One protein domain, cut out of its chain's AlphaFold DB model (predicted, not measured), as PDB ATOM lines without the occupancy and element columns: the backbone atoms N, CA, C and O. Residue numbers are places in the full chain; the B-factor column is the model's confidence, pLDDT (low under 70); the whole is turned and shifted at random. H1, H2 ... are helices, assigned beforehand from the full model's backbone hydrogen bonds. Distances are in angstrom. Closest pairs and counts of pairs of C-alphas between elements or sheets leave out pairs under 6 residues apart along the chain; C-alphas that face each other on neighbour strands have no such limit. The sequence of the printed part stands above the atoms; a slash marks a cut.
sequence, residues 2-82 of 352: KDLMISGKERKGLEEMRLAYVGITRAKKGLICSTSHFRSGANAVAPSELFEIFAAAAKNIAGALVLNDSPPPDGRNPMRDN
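What this domain is: This is residues 2 to 82 of the 352 residues of the protein "DNA helicase" of Actinobacteria bacterium (UniProt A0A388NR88). One long helix, H1, with residues 2 to 12 sticking out as a free arm, is followed by a chain that folds back and forth lengthwise in a loose zigzag. Short H2 lies beside the second half of H1 without firm packing, and tiny H3 ends the last long run. The 81 printed residues have three named helices, H1, H2, H3, and no named strand: all helix, though under half of the residues are in them. The whole is loose, radius of gyration of the C-alphas 15.5 A, spanning 39 by 34 by 20 A.

Where its parts are: H1, residues 2 to 25, is 35.0 A long from C-alpha 2 at (-1.613, 42.700, -48.016). H2, residues 49 to 58, measures 14.2 A. H3, residues 78 to 81, measures 5.1 A, to C-alpha 81 at (-6.904, 41.253, -16.404).

How they stand to each other: H1 and H2 are close but not clearly touching; their closest C-alphas, of Met 17 and Leu 50, are 7.6 A apart. They run the same way at a shallow tilt of 30 degrees. H3 is apart from both. Every O i to N i+4 pair is within hydrogen-bond range in H1 and H2; H3 is too short for one.

The domain as a whole: The C-alphas farthest apart, Lys 2 and Gly 63, are 44.5 A apart. Both links are long, 23 and 19 residues. The printed part has no cut. Residues 2 to 8 and 68 to 70 have pLDDT under 70.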
ATOM      1  N   LYS A   2      -0.381  43.520 -48.057       44.88
ATOM      2  CA  LYS A   2      -1.613  42.700 -48.016       44.88
ATOM      3  C   LYS A   2      -1.405  41.278 -48.560       44.88
ATOM      4  O   LYS A   2      -1.785  40.336 -47.880       44.88
ATOM      5  N   ASP A   3      -0.700  41.115 -49.680       42.88
ATOM      6  CA  ASP A   3      -0.454  39.782 -50.270       42.88
ATOM      7  C   ASP A   3       0.426  38.880 -49.391       42.88
ATOM      8  O   ASP A   3       0.172  37.686 -49.260       42.88
ATOM      9  N   LEU A   4       1.403  39.465 -48.687       51.94
ATOM     10  CA  LEU A   4       2.243  38.745 -47.722       51.94
ATOM     11  C   LEU A   4       1.429  38.280 -46.496       51.94
ATOM     12  O   LEU A   4       1.644  37.188 -45.976       51.94
ATOM     13  N   MET A   5       0.464  39.093 -46.049       49.69
ATOM     14  CA  MET A   5      -0.453  38.734 -44.961       49.69
ATOM     15  C   MET A   5      -1.471  37.661 -45.372       49.69
ATOM     16  O   MET A   5      -1.823  36.821 -44.542       49.69
ATOM     17  N   ILE A   6      -1.938  37.676 -46.625       56.28
ATOM     18  CA  ILE A   6      -2.841  36.654 -47.178       56.28
ATOM     19  C   ILE A   6      -2.098  35.313 -47.279       56.28
ATOM     20  O   ILE A   6      -2.556  34.324 -46.710       56.28
ATOM     21  N   SER A   7      -0.888  35.316 -47.849       64.56
ATOM     22  CA  SER A   7      -0.021  34.130 -47.940       64.56
ATOM     23  C   SER A   7       0.310  33.525 -46.565       64.56
ATOM     24  O   SER A   7       0.287  32.306 -46.384       64.56
ATOM     25  N   GLY A   8       0.549  34.367 -45.551       64.00
ATOM     26  CA  GLY A   8       0.790  33.912 -44.179       64.00
ATOM     27  C   GLY A   8      -0.423  33.234 -43.529       64.00
ATOM     28  O   GLY A   8      -0.259  32.259 -42.794       64.00
ATOM     29  N   LYS A   9      -1.644  33.711 -43.809       70.88
ATOM     30  CA  LYS A   9      -2.883  33.096 -43.301       70.88
ATOM     31  C   LYS A   9      -3.169  31.750 -43.960       70.88
ATOM     32  O   LYS A   9      -3.490  30.802 -43.250       70.88
ATOM     33  N   GLU A  10      -3.007  31.653 -45.276       75.25
ATOM     34  CA  GLU A  10      -3.205  30.401 -46.018       75.25
ATOM     35  C   GLU A  10      -2.216  29.321 -45.574       75.25
ATOM     36  O   GLU A  10      -2.607  28.189 -45.286       75.25
ATOM     37  N   ARG A  11      -0.936  29.686 -45.418       75.50
ATOM     38  CA  ARG A  11       0.092  28.766 -44.919       75.50
ATOM     39  C   ARG A  11      -0.226  28.262 -43.512       75.50
ATOM     40  O   ARG A  11      -0.102  27.067 -43.257       75.50
ATOM     41  N   LYS A  12      -0.668  29.153 -42.619       77.50
ATOM     42  CA  LYS A  12      -1.066  28.786 -41.256       77.50
ATOM     43  C   LYS A  12      -2.271  27.838 -41.249       77.50
ATOM     44  O   LYS A  12      -2.255  26.861 -40.512       77.50
ATOM     45  N   GLY A  13      -3.276  28.084 -42.093       82.75
ATOM     46  CA  GLY A  13      -4.437  27.197 -42.226       82.75
ATOM     47  C   GLY A  13      -4.059  25.795 -42.715       82.75
ATOM     48  O   GLY A  13      -4.494  24.799 -42.141       82.75
ATOM     49  N   LEU A  14      -3.180  25.701 -43.720       83.81
ATOM     50  CA  LEU A  14      -2.659  24.416 -44.207       83.81
ATOM     51  C   LEU A  14      -1.871  23.659 -43.129       83.81
ATOM     52  O   LEU A  14      -1.963  22.434 -43.040       83.81
ATOM     53  N   GLU A  15      -1.103  24.372 -42.307       85.50
ATOM     54  CA  GLU A  15      -0.355  23.786 -41.194       85.50
ATOM     55  C   GLU A  15      -1.286  23.276 -40.082       85.50
ATOM     56  O   GLU A  15      -1.135  22.136 -39.637       85.50
ATOM     57  N   GLU A  16      -2.303  24.056 -39.703       85.06
ATOM     58  CA  GLU A  16      -3.338  23.641 -38.748       85.06
ATOM     59  C   GLU A  16      -4.094  22.389 -39.238       85.06
ATOM     60  O   GLU A  16      -4.266  21.435 -38.475       85.06
ATOM     61  N   MET A  17      -4.457  22.323 -40.526       87.69
ATOM     62  CA  MET A  17      -5.079  21.138 -41.142       87.69
ATOM     63  C   MET A  17      -4.161  19.910 -41.130       87.69
ATOM     64  O   MET A  17      -4.613  18.793 -40.865       87.69
ATOM     65  N   ARG A  18      -2.859  20.091 -41.387       89.81
ATOM     66  CA  ARG A  18      -1.870  19.001 -41.326       89.81
ATOM     67  C   ARG A  18      -1.760  18.425 -39.918       89.81
ATOM     68  O   ARG A  18      -1.740  17.204 -39.763       89.81
ATOM     69  N   LEU A  19      -1.710  19.288 -38.903       87.94
ATOM     70  CA  LEU A  19      -1.679  18.867 -37.503       87.94
ATOM     71  C   LEU A  19      -2.968  18.142 -37.109       87.94
ATOM     72  O   LEU A  19      -2.896  17.094 -36.467       87.94
ATOM     73  N   ALA A  20      -4.125  18.640 -37.551       87.81
ATOM     74  CA  ALA A  20      -5.406  17.974 -37.337       87.81
ATOM     75  C   ALA A  20      -5.420  16.567 -37.959       87.81
ATOM     76  O   ALA A  20      -5.729  15.600 -37.267       87.81
ATOM     77  N   TYR A  21      -4.997  16.419 -39.219       89.69
ATOM     78  CA  TYR A  21      -4.891  15.117 -39.891       89.69
ATOM     79  C   TYR A  21      -4.009  14.128 -39.113       89.69
ATOM     80  O   TYR A  21      -4.404  12.982 -38.880       89.69
ATOM     81  N   VAL A  22      -2.827  14.561 -38.662       91.19
ATOM     82  CA  VAL A  22      -1.933  13.720 -37.850       91.19
ATOM     83  C   VAL A  22      -2.591  13.334 -36.522       91.19
ATOM     84  O   VAL A  22      -2.531  12.168 -36.132       91.19
ATOM     85  N   GLY A  23      -3.232  14.288 -35.843       87.31
ATOM     86  CA  GLY A  23      -3.942  14.050 -34.587       87.31
ATOM     87  C   GLY A  23      -5.051  13.004 -34.717       87.31
ATOM     88  O   GLY A  23      -5.127  12.102 -33.885       87.31
ATOM     89  N   ILE A  24      -5.854  13.066 -35.787       86.81
ATOM     90  CA  ILE A  24      -6.914  12.081 -36.060       86.81
ATOM     91  C   ILE A  24      -6.307  10.705 -36.350       86.81
ATOM     92  O   ILE A  24      -6.659   9.715 -35.716       86.81
ATOM     93  N   THR A  25      -5.395  10.629 -37.321       89.19
ATOM     94  CA  THR A  25      -4.879   9.351 -37.845       89.19
ATOM     95  C   THR A  25      -4.009   8.586 -36.849       89.19
ATOM     96  O   THR A  25      -3.907   7.365 -36.941       89.19
ATOM     97  N   ARG A  26      -3.389   9.272 -35.878       89.06
ATOM     98  CA  ARG A  26      -2.588   8.640 -34.814       89.06
ATOM     99  C   ARG A  26      -3.378   8.301 -33.550       89.06
ATOM    100  O   ARG A  26      -2.823   7.659 -32.654       89.06
ATOM    101  N   ALA A  27      -4.637   8.715 -33.437       86.06
ATOM    102  CA  ALA A  27      -5.450   8.411 -32.268       86.06
ATOM    103  C   ALA A  27      -5.750   6.901 -32.197       86.06
ATOM    104  O   ALA A  27      -6.485   6.355 -33.010       86.06
ATOM    105  N   LYS A  28      -5.179   6.204 -31.202       83.56
ATOM    106  CA  LYS A  28      -5.322   4.739 -31.057       83.56
ATOM    107  C   LYS A  28      -6.604   4.302 -30.337       83.56
ATOM    108  O   LYS A  28      -7.061   3.185 -30.548       83.56
ATOM    109  N   LYS A  29      -7.133   5.128 -29.426       85.06
ATOM    110  CA  LYS A  29      -8.262   4.766 -28.539       85.06
ATOM    111  C   LYS A  29      -9.419   5.764 -28.554       85.06
ATOM    112  O   LYS A  29     -10.559   5.357 -28.388       85.06
ATOM    113  N   GLY A  30      -9.133   7.049 -28.726       84.25
ATOM    114  CA  GLY A  30     -10.137   8.107 -28.738       84.25
ATOM    115  C   GLY A  30      -9.507   9.441 -29.114       84.25
ATOM    116  O   GLY A  30      -8.293   9.612 -28.982       84.25
ATOM    117  N   LEU A  31     -10.339  10.359 -29.594       85.62
ATOM    118  CA  LEU A  31      -9.959  11.716 -29.968       85.62
ATOM    119  C   LEU A  31     -10.689  12.691 -29.040       85.62
ATOM    120  O   LEU A  31     -11.901  12.592 -28.879       85.62
ATOM    121  N   ILE A  32      -9.949  13.618 -28.431       87.75
ATOM    122  CA  ILE A  32     -10.512  14.710 -27.631       87.75
ATOM    123  C   ILE A  32     -10.214  16.009 -28.371       87.75
ATOM    124  O   ILE A  32      -9.051  16.348 -28.588       87.75
ATOM    125  N   CYS A  33     -11.267  16.730 -28.747       86.00
ATOM    126  CA  CYS A  33     -11.173  18.050 -29.360       86.00
ATOM    127  C   CYS A  33     -11.628  19.095 -28.343       86.00
ATOM    128  O   CYS A  33     -12.729  18.997 -27.805       86.00
ATOM    129  N   SER A  34     -10.794  20.098 -28.087       86.62
ATOM    130  CA  SER A  34     -11.124  21.220 -27.210       86.62
ATOM    131  C   SER A  34     -10.972  22.543 -27.952       86.62
ATOM    132  O   SER A  34     -10.174  22.675 -28.881       86.62
ATOM    133  N   THR A  35     -11.759  23.532 -27.538       86.94
ATOM    134  CA  THR A  35     -11.678  24.913 -28.015       86.94
ATOM    135  C   THR A  35     -11.738  25.857 -26.817       86.94
ATOM    136  O   THR A  35     -12.240  25.485 -25.755       86.94
ATOM    137  N   SER A  36     -11.206  27.068 -26.963       85.44
ATOM    138  CA  SER A  36     -11.260  28.106 -25.935       85.44
ATOM    139  C   SER A  36     -11.782  29.414 -26.521       85.44
ATOM    140  O   SER A  36     -11.374  29.828 -27.610       85.44
ATOM    141  N   HIS A  37     -12.661  30.091 -25.776       84.69
ATOM    142  CA  HIS A  37     -13.165  31.411 -26.160       84.69
ATOM    143  C   HIS A  37     -12.102  32.501 -26.000       84.69
ATOM    144  O   HIS A  37     -12.057  33.434 -26.791       84.69
ATOM    145  N   PHE A  38     -11.195  32.373 -25.029       84.62
ATOM    146  CA  PHE A  38     -10.058  33.279 -24.877       84.62
ATOM    147  C   PHE A  38      -8.763  32.606 -25.342       84.62
ATOM    148  O   PHE A  38      -8.475  31.458 -24.998       84.62
ATOM    149  N   ARG A  39      -7.992  33.330 -26.162       81.81
ATOM    150  CA  ARG A  39      -6.653  32.938 -26.638       81.81
ATOM    151  C   ARG A  39      -5.625  33.963 -26.145       81.81
ATOM    152  O   ARG A  39      -5.696  34.397 -25.007       81.81
ATOM    153  N   SER A  40      -4.694  34.402 -26.991       77.06
ATOM    154  CA  SER A  40      -3.722  35.456 -26.658       77.06
ATOM    155  C   SER A  40      -4.272  36.891 -26.773       77.06
ATOM    156  O   SER A  40      -3.631  37.837 -26.316       77.06
ATOM    157  N   GLY A  41      -5.442  37.073 -27.399       78.44
ATOM    158  CA  GLY A  41      -6.093  38.375 -27.594       78.44
ATOM    159  C   GLY A  41      -6.888  38.864 -26.379       78.44
ATOM    160  O   GLY A  41      -7.098  38.124 -25.424       78.44
ATOM    161  N   ALA A  42      -7.341  40.122 -26.418       76.94
ATOM    162  CA  ALA A  42      -8.166  40.717 -25.357       76.94
ATOM    163  C   ALA A  42      -9.642  40.285 -25.401       76.94
ATOM    164  O   ALA A  42     -10.291  40.279 -24.362       76.94
ATOM    165  N   ASN A  43     -10.149  39.931 -26.583       82.44
ATOM    166  CA  ASN A  43     -11.565  39.657 -26.822       82.44
ATOM    167  C   ASN A  43     -11.819  38.152 -26.953       82.44
ATOM    168  O   ASN A  43     -10.919  37.405 -27.354       82.44
ATOM    169  N   ALA A  44     -13.053  37.734 -26.666       83.88
ATOM    170  CA  ALA A  44     -13.514  36.387 -26.961       83.88
ATOM    171  C   ALA A  44     -13.493  36.126 -28.479       83.88
ATOM    172  O   ALA A  44     -13.753  37.018 -29.290       83.88
ATOM    173  N   VAL A  45     -13.155  34.898 -28.863       84.69
ATOM    174  CA  VAL A  45     -13.050  34.435 -30.247       84.69
ATOM    175  C   VAL A  45     -13.979  33.240 -30.433       84.69
ATOM    176  O   VAL A  45     -14.162  32.430 -29.521       84.69
ATOM    177  N   ALA A  46     -14.562  33.132 -31.626       83.38
ATOM    178  CA  ALA A  46     -15.331  31.964 -32.025       83.38
ATOM    179  C   ALA A  46     -14.460  30.687 -32.028       83.38
ATOM    180  O   ALA A  46     -13.224  30.774 -32.141       83.38
ATOM    181  N   PRO A  47     -15.078  29.497 -31.927       84.25
ATOM    182  CA  PRO A  47     -14.384  28.237 -32.153       84.25
ATOM    183  C   PRO A  47     -13.630  28.226 -33.489       84.25
ATOM    184  O   PRO A  47     -13.978  28.941 -34.429       84.25
ATOM    185  N   SER A  48     -12.551  27.441 -33.575       85.38
ATOM    186  CA  SER A  48     -11.860  27.269 -34.856       85.38
ATOM    187  C   SER A  48     -12.746  26.521 -35.850       85.38
ATOM    188  O   SER A  48     -13.524  25.651 -35.466       85.38
ATOM    189  N   GLU A  49     -12.550  26.792 -37.139       85.75
ATOM    190  CA  GLU A  49     -13.214  26.064 -38.226       85.75
ATOM    191  C   GLU A  49     -13.011  24.544 -38.105       85.75
ATOM    192  O   GLU A  49     -13.950  23.770 -38.252       85.75
ATOM    193  N   LEU A  50     -11.806  24.114 -37.713       86.56
ATOM    194  CA  LEU A  50     -11.505  22.717 -37.401       86.56
ATOM    195  C   LEU A  50     -12.408  22.140 -36.303       86.56
ATOM    196  O   LEU A  50     -12.914  21.032 -36.456       86.56
ATOM    197  N   PHE A  51     -12.610  22.869 -35.201       87.31
ATOM    198  CA  PHE A  51     -13.486  22.411 -34.122       87.31
ATOM    199  C   PHE A  51     -14.927  22.260 -34.613       87.31
ATOM    200  O   PHE A  51     -15.551  21.246 -34.320       87.31
ATOM    201  N   GLU A  52     -15.426  23.209 -35.409       87.38
ATOM    202  CA  GLU A  52     -16.768  23.141 -35.998       87.38
ATOM    203  C   GLU A  52     -16.927  21.941 -36.943       87.38
ATOM    204  O   GLU A  52     -17.924  21.223 -36.868       87.38
ATOM    205  N   ILE A  53     -15.918  21.653 -37.775       87.94
ATOM    206  CA  ILE A  53     -15.903  20.467 -38.647       87.94
ATOM    207  C   ILE A  53     -16.023  19.183 -37.812       87.94
ATOM    208  O   ILE A  53     -16.847  18.319 -38.122       87.94
ATOM    209  N   PHE A  54     -15.242  19.052 -36.733       87.44
ATOM    210  CA  PHE A  54     -15.311  17.872 -35.866       87.44
ATOM    211  C   PHE A  54     -16.607  17.803 -35.063       87.44
ATOM    212  O   PHE A  54     -17.172  16.720 -34.934       87.44
ATOM    213  N   ALA A  55     -17.107  18.930 -34.558       86.31
ATOM    214  CA  ALA A  55     -18.369  18.994 -33.832       86.31
ATOM    215  C   ALA A  55     -19.553  18.608 -34.734       86.31
ATOM    216  O   ALA A  55     -20.456  17.891 -34.301       86.31
ATOM    217  N   ALA A  56     -19.536  19.022 -36.004       87.44
ATOM    218  CA  ALA A  56     -20.524  18.615 -36.997       87.44
ATOM    219  C   ALA A  56     -20.411  17.121 -37.339       87.44
ATOM    220  O   ALA A  56     -21.425  16.424 -37.362       87.44
ATOM    221  N   ALA A  57     -19.194  16.611 -37.555       86.38
ATOM    222  CA  ALA A  57     -18.961  15.199 -37.853       86.38
ATOM    223  C   ALA A  57     -19.346  14.279 -36.680       86.38
ATOM    224  O   ALA A  57     -19.935  13.221 -36.899       86.38
ATOM    225  N   ALA A  58     -19.080  14.704 -35.440       86.75
ATOM    226  CA  ALA A  58     -19.387  13.963 -34.219       86.75
ATOM    227  C   ALA A  58     -20.879  13.616 -34.088       86.75
ATOM    228  O   ALA A  58     -21.202  12.540 -33.596       86.75
ATOM    229  N   LYS A  59     -21.791  14.454 -34.602       84.44
ATOM    230  CA  LYS A  59     -23.243  14.177 -34.594       84.44
ATOM    231  C   LYS A  59     -23.620  12.881 -35.320       84.44
ATOM    232  O   LYS A  59     -24.640  12.283 -34.997       84.44
ATOM    233  N   ASN A  60     -22.801  12.448 -36.280       85.88
ATOM    234  CA  ASN A  60     -23.031  11.243 -37.076       85.88
ATOM    235  C   ASN A  60     -22.234  10.026 -36.573       85.88
ATOM    236  O   ASN A  60     -22.284   8.964 -37.191       85.88
ATOM    237  N   ILE A  61     -21.478  10.164 -35.477       85.38
ATOM    238  CA  ILE A  61     -20.622   9.106 -34.931       85.38
ATOM    239  C   ILE A  61     -21.257   8.566 -33.650       85.38
ATOM    240  O   ILE A  61     -21.408   9.280 -32.658       85.38
ATOM    241  N   ALA A  62     -21.598   7.278 -33.651       82.38
ATOM    242  CA  ALA A  62     -22.150   6.615 -32.475       82.38
ATOM    243  C   ALA A  62     -21.150   6.664 -31.302       82.38
ATOM    244  O   ALA A  62     -20.025   6.180 -31.414       82.38
ATOM    245  N   GLY A  63     -21.572   7.248 -30.177       80.44
ATOM    246  CA  GLY A  63     -20.756   7.385 -28.964       80.44
ATOM    247  C   GLY A  63     -19.909   8.659 -28.880       80.44
ATOM    248  O   GLY A  63     -19.209   8.840 -27.887       80.44
ATOM    249  N   ALA A  64     -19.970   9.553 -29.871       84.00
ATOM    250  CA  ALA A  64     -19.338  10.864 -29.761       84.00
ATOM    251  C   ALA A  64     -20.195  11.821 -28.913       84.00
ATOM    252  O   ALA A  64     -21.416  11.874 -29.048       84.00
ATOM    253  N   LEU A  65     -19.538  12.593 -28.046       83.62
ATOM    254  CA  LEU A  65     -20.168  13.594 -27.189       83.62
ATOM    255  C   LEU A  65     -19.608  14.972 -27.537       83.62
ATOM    256  O   LEU A  65     -18.395  15.179 -27.497       83.62
ATOM    257  N   VAL A  66     -20.493  15.914 -27.852       82.25
ATOM    258  CA  VAL A  66     -20.133  17.319 -28.046       82.25
ATOM    259  C   VAL A  66     -20.635  18.097 -26.839       82.25
ATOM    260  O   VAL A  66     -21.838  18.214 -26.639       82.25
ATOM    261  N   LEU A  67     -19.706  18.617 -26.039       78.12
ATOM    262  CA  LEU A  67     -19.993  19.529 -24.935       78.12
ATOM    263  C   LEU A  67     -19.656  20.947 -25.406       78.12
ATOM    264  O   LEU A  67     -18.511  21.378 -25.291       78.12
ATOM    265  N   ASN A  68     -20.627  21.637 -26.008       69.31
ATOM    266  CA  ASN A  68     -20.454  23.001 -26.532       69.31
ATOM    267  C   ASN A  68     -21.495  23.981 -25.966       69.31
ATOM    268  O   ASN A  68     -21.828  24.980 -26.594       69.31
ATOM    269  N   ASP A  69     -22.024  23.686 -24.779       64.06
ATOM    270  CA  ASP A  69     -23.133  24.439 -24.176       64.06
ATOM    271  C   ASP A  69     -22.668  25.681 -23.399       64.06
ATOM    272  O   ASP A  69     -23.472  26.374 -22.778       64.06
ATOM    273  N   SER A  70     -21.366  25.972 -23.409       69.44
ATOM    274  CA  SER A  70     -20.822  27.162 -22.762       69.44
ATOM    275  C   SER A  70     -21.099  28.386 -23.639       69.44
ATOM    276  O   SER A  70     -20.557  28.464 -24.745       69.44
ATOM    277  N   PRO A  71     -21.912  29.359 -23.185       75.62
ATOM    278  CA  PRO A  71     -22.089  30.595 -23.930       75.62
ATOM    279  C   PRO A  71     -20.747  31.335 -24.038       75.62
ATOM    280  O   PRO A  71     -19.917  31.233 -23.124       75.62
ATOM    281  N   PRO A  72     -20.517  32.101 -25.122       77.69
ATOM    282  CA  PRO A  72     -19.359  32.976 -25.208       77.69
ATOM    283  C   PRO A  72     -19.302  33.873 -23.962       77.69
ATOM    284  O   PRO A  72     -20.298  34.523 -23.645       77.69
ATOM    285  N   PRO A  73     -18.181  33.893 -23.228       78.25
ATOM    286  CA  PRO A  73     -18.065  34.689 -22.017       78.25
ATOM    287  C   PRO A  73     -18.084  36.183 -22.351       78.25
ATOM    288  O   PRO A  73     -17.333  36.640 -23.217       78.25
ATOM    289  N   ASP A  74     -18.899  36.943 -21.621       74.31
ATOM    290  CA  ASP A  74     -18.892  38.402 -21.673       74.31
ATOM    291  C   ASP A  74     -17.666  38.954 -20.930       74.31
ATOM    292  O   ASP A  74     -17.391  38.582 -19.788       74.31
ATOM    293  N   GLY A  75     -16.927  39.867 -21.568       75.69
ATOM    294  CA  GLY A  75     -15.810  40.586 -20.947       75.69
ATOM    295  C   GLY A  75     -14.455  40.414 -21.639       75.69
ATOM    296  O   GLY A  75     -14.351  39.966 -22.783       75.69
ATOM    297  N   ARG A  76     -13.395  40.852 -20.948       75.06
ATOM    298  CA  ARG A  76     -12.003  40.775 -21.413       75.06
ATOM    299  C   ARG A  76     -11.359  39.463 -20.977       75.06
ATOM    300  O   ARG A  76     -11.791  38.822 -20.027       75.06
ATOM    301  N   ASN A  77     -10.306  39.072 -21.688       80.38
ATOM    302  CA  ASN A  77      -9.550  37.861 -21.397       80.38
ATOM    303  C   ASN A  77      -9.032  37.843 -19.939       80.38
ATOM    304  O   ASN A  77      -8.168  38.664 -19.608       80.38
ATOM    305  N   PRO A  78      -9.458  36.874 -19.102       80.56
ATOM    306  CA  PRO A  78      -9.034  36.778 -17.706       80.56
ATOM    307  C   PRO A  78      -7.515  36.691 -17.529       80.56
ATOM    308  O   PRO A  78      -6.985  37.195 -16.545       80.56
ATOM    309  N   MET A  79      -6.792  36.119 -18.502       77.31
ATOM    310  CA  MET A  79      -5.326  36.030 -18.463       77.31
ATOM    311  C   MET A  79      -4.629  37.389 -18.632       77.31
ATOM    312  O   MET A  79      -3.435  37.494 -18.361       77.31
ATOM    313  N   ARG A  80      -5.336  38.415 -19.126       77.31
ATOM    314  CA  ARG A  80      -4.823  39.789 -19.246       77.31
ATOM    315  C   ARG A  80      -5.209  40.660 -18.064       77.31
ATOM    316  O   ARG A  80      -4.388  41.465 -17.641       77.31
ATOM    317  N   ASP A  81      -6.425  40.490 -17.557       78.50
ATOM    318  CA  ASP A  81      -6.904  41.253 -16.404       78.50
ATOM    319  C   ASP A  81      -6.271  40.753 -15.098       78.50
ATOM    320  O   ASP A  81      -5.979  41.551 -14.212       78.50
ATOM    321  N   ASN A  82      -5.993  39.450 -15.001       79.75
ATOM    322  CA  ASN A  82      -5.275  38.854 -13.881       79.75
ATOM    323  C   ASN A  82      -4.173  37.917 -14.406       79.75
ATOM    324  O   ASN A  82      -4.356  36.694 -14.428       79.75
TER     325      ASN A  82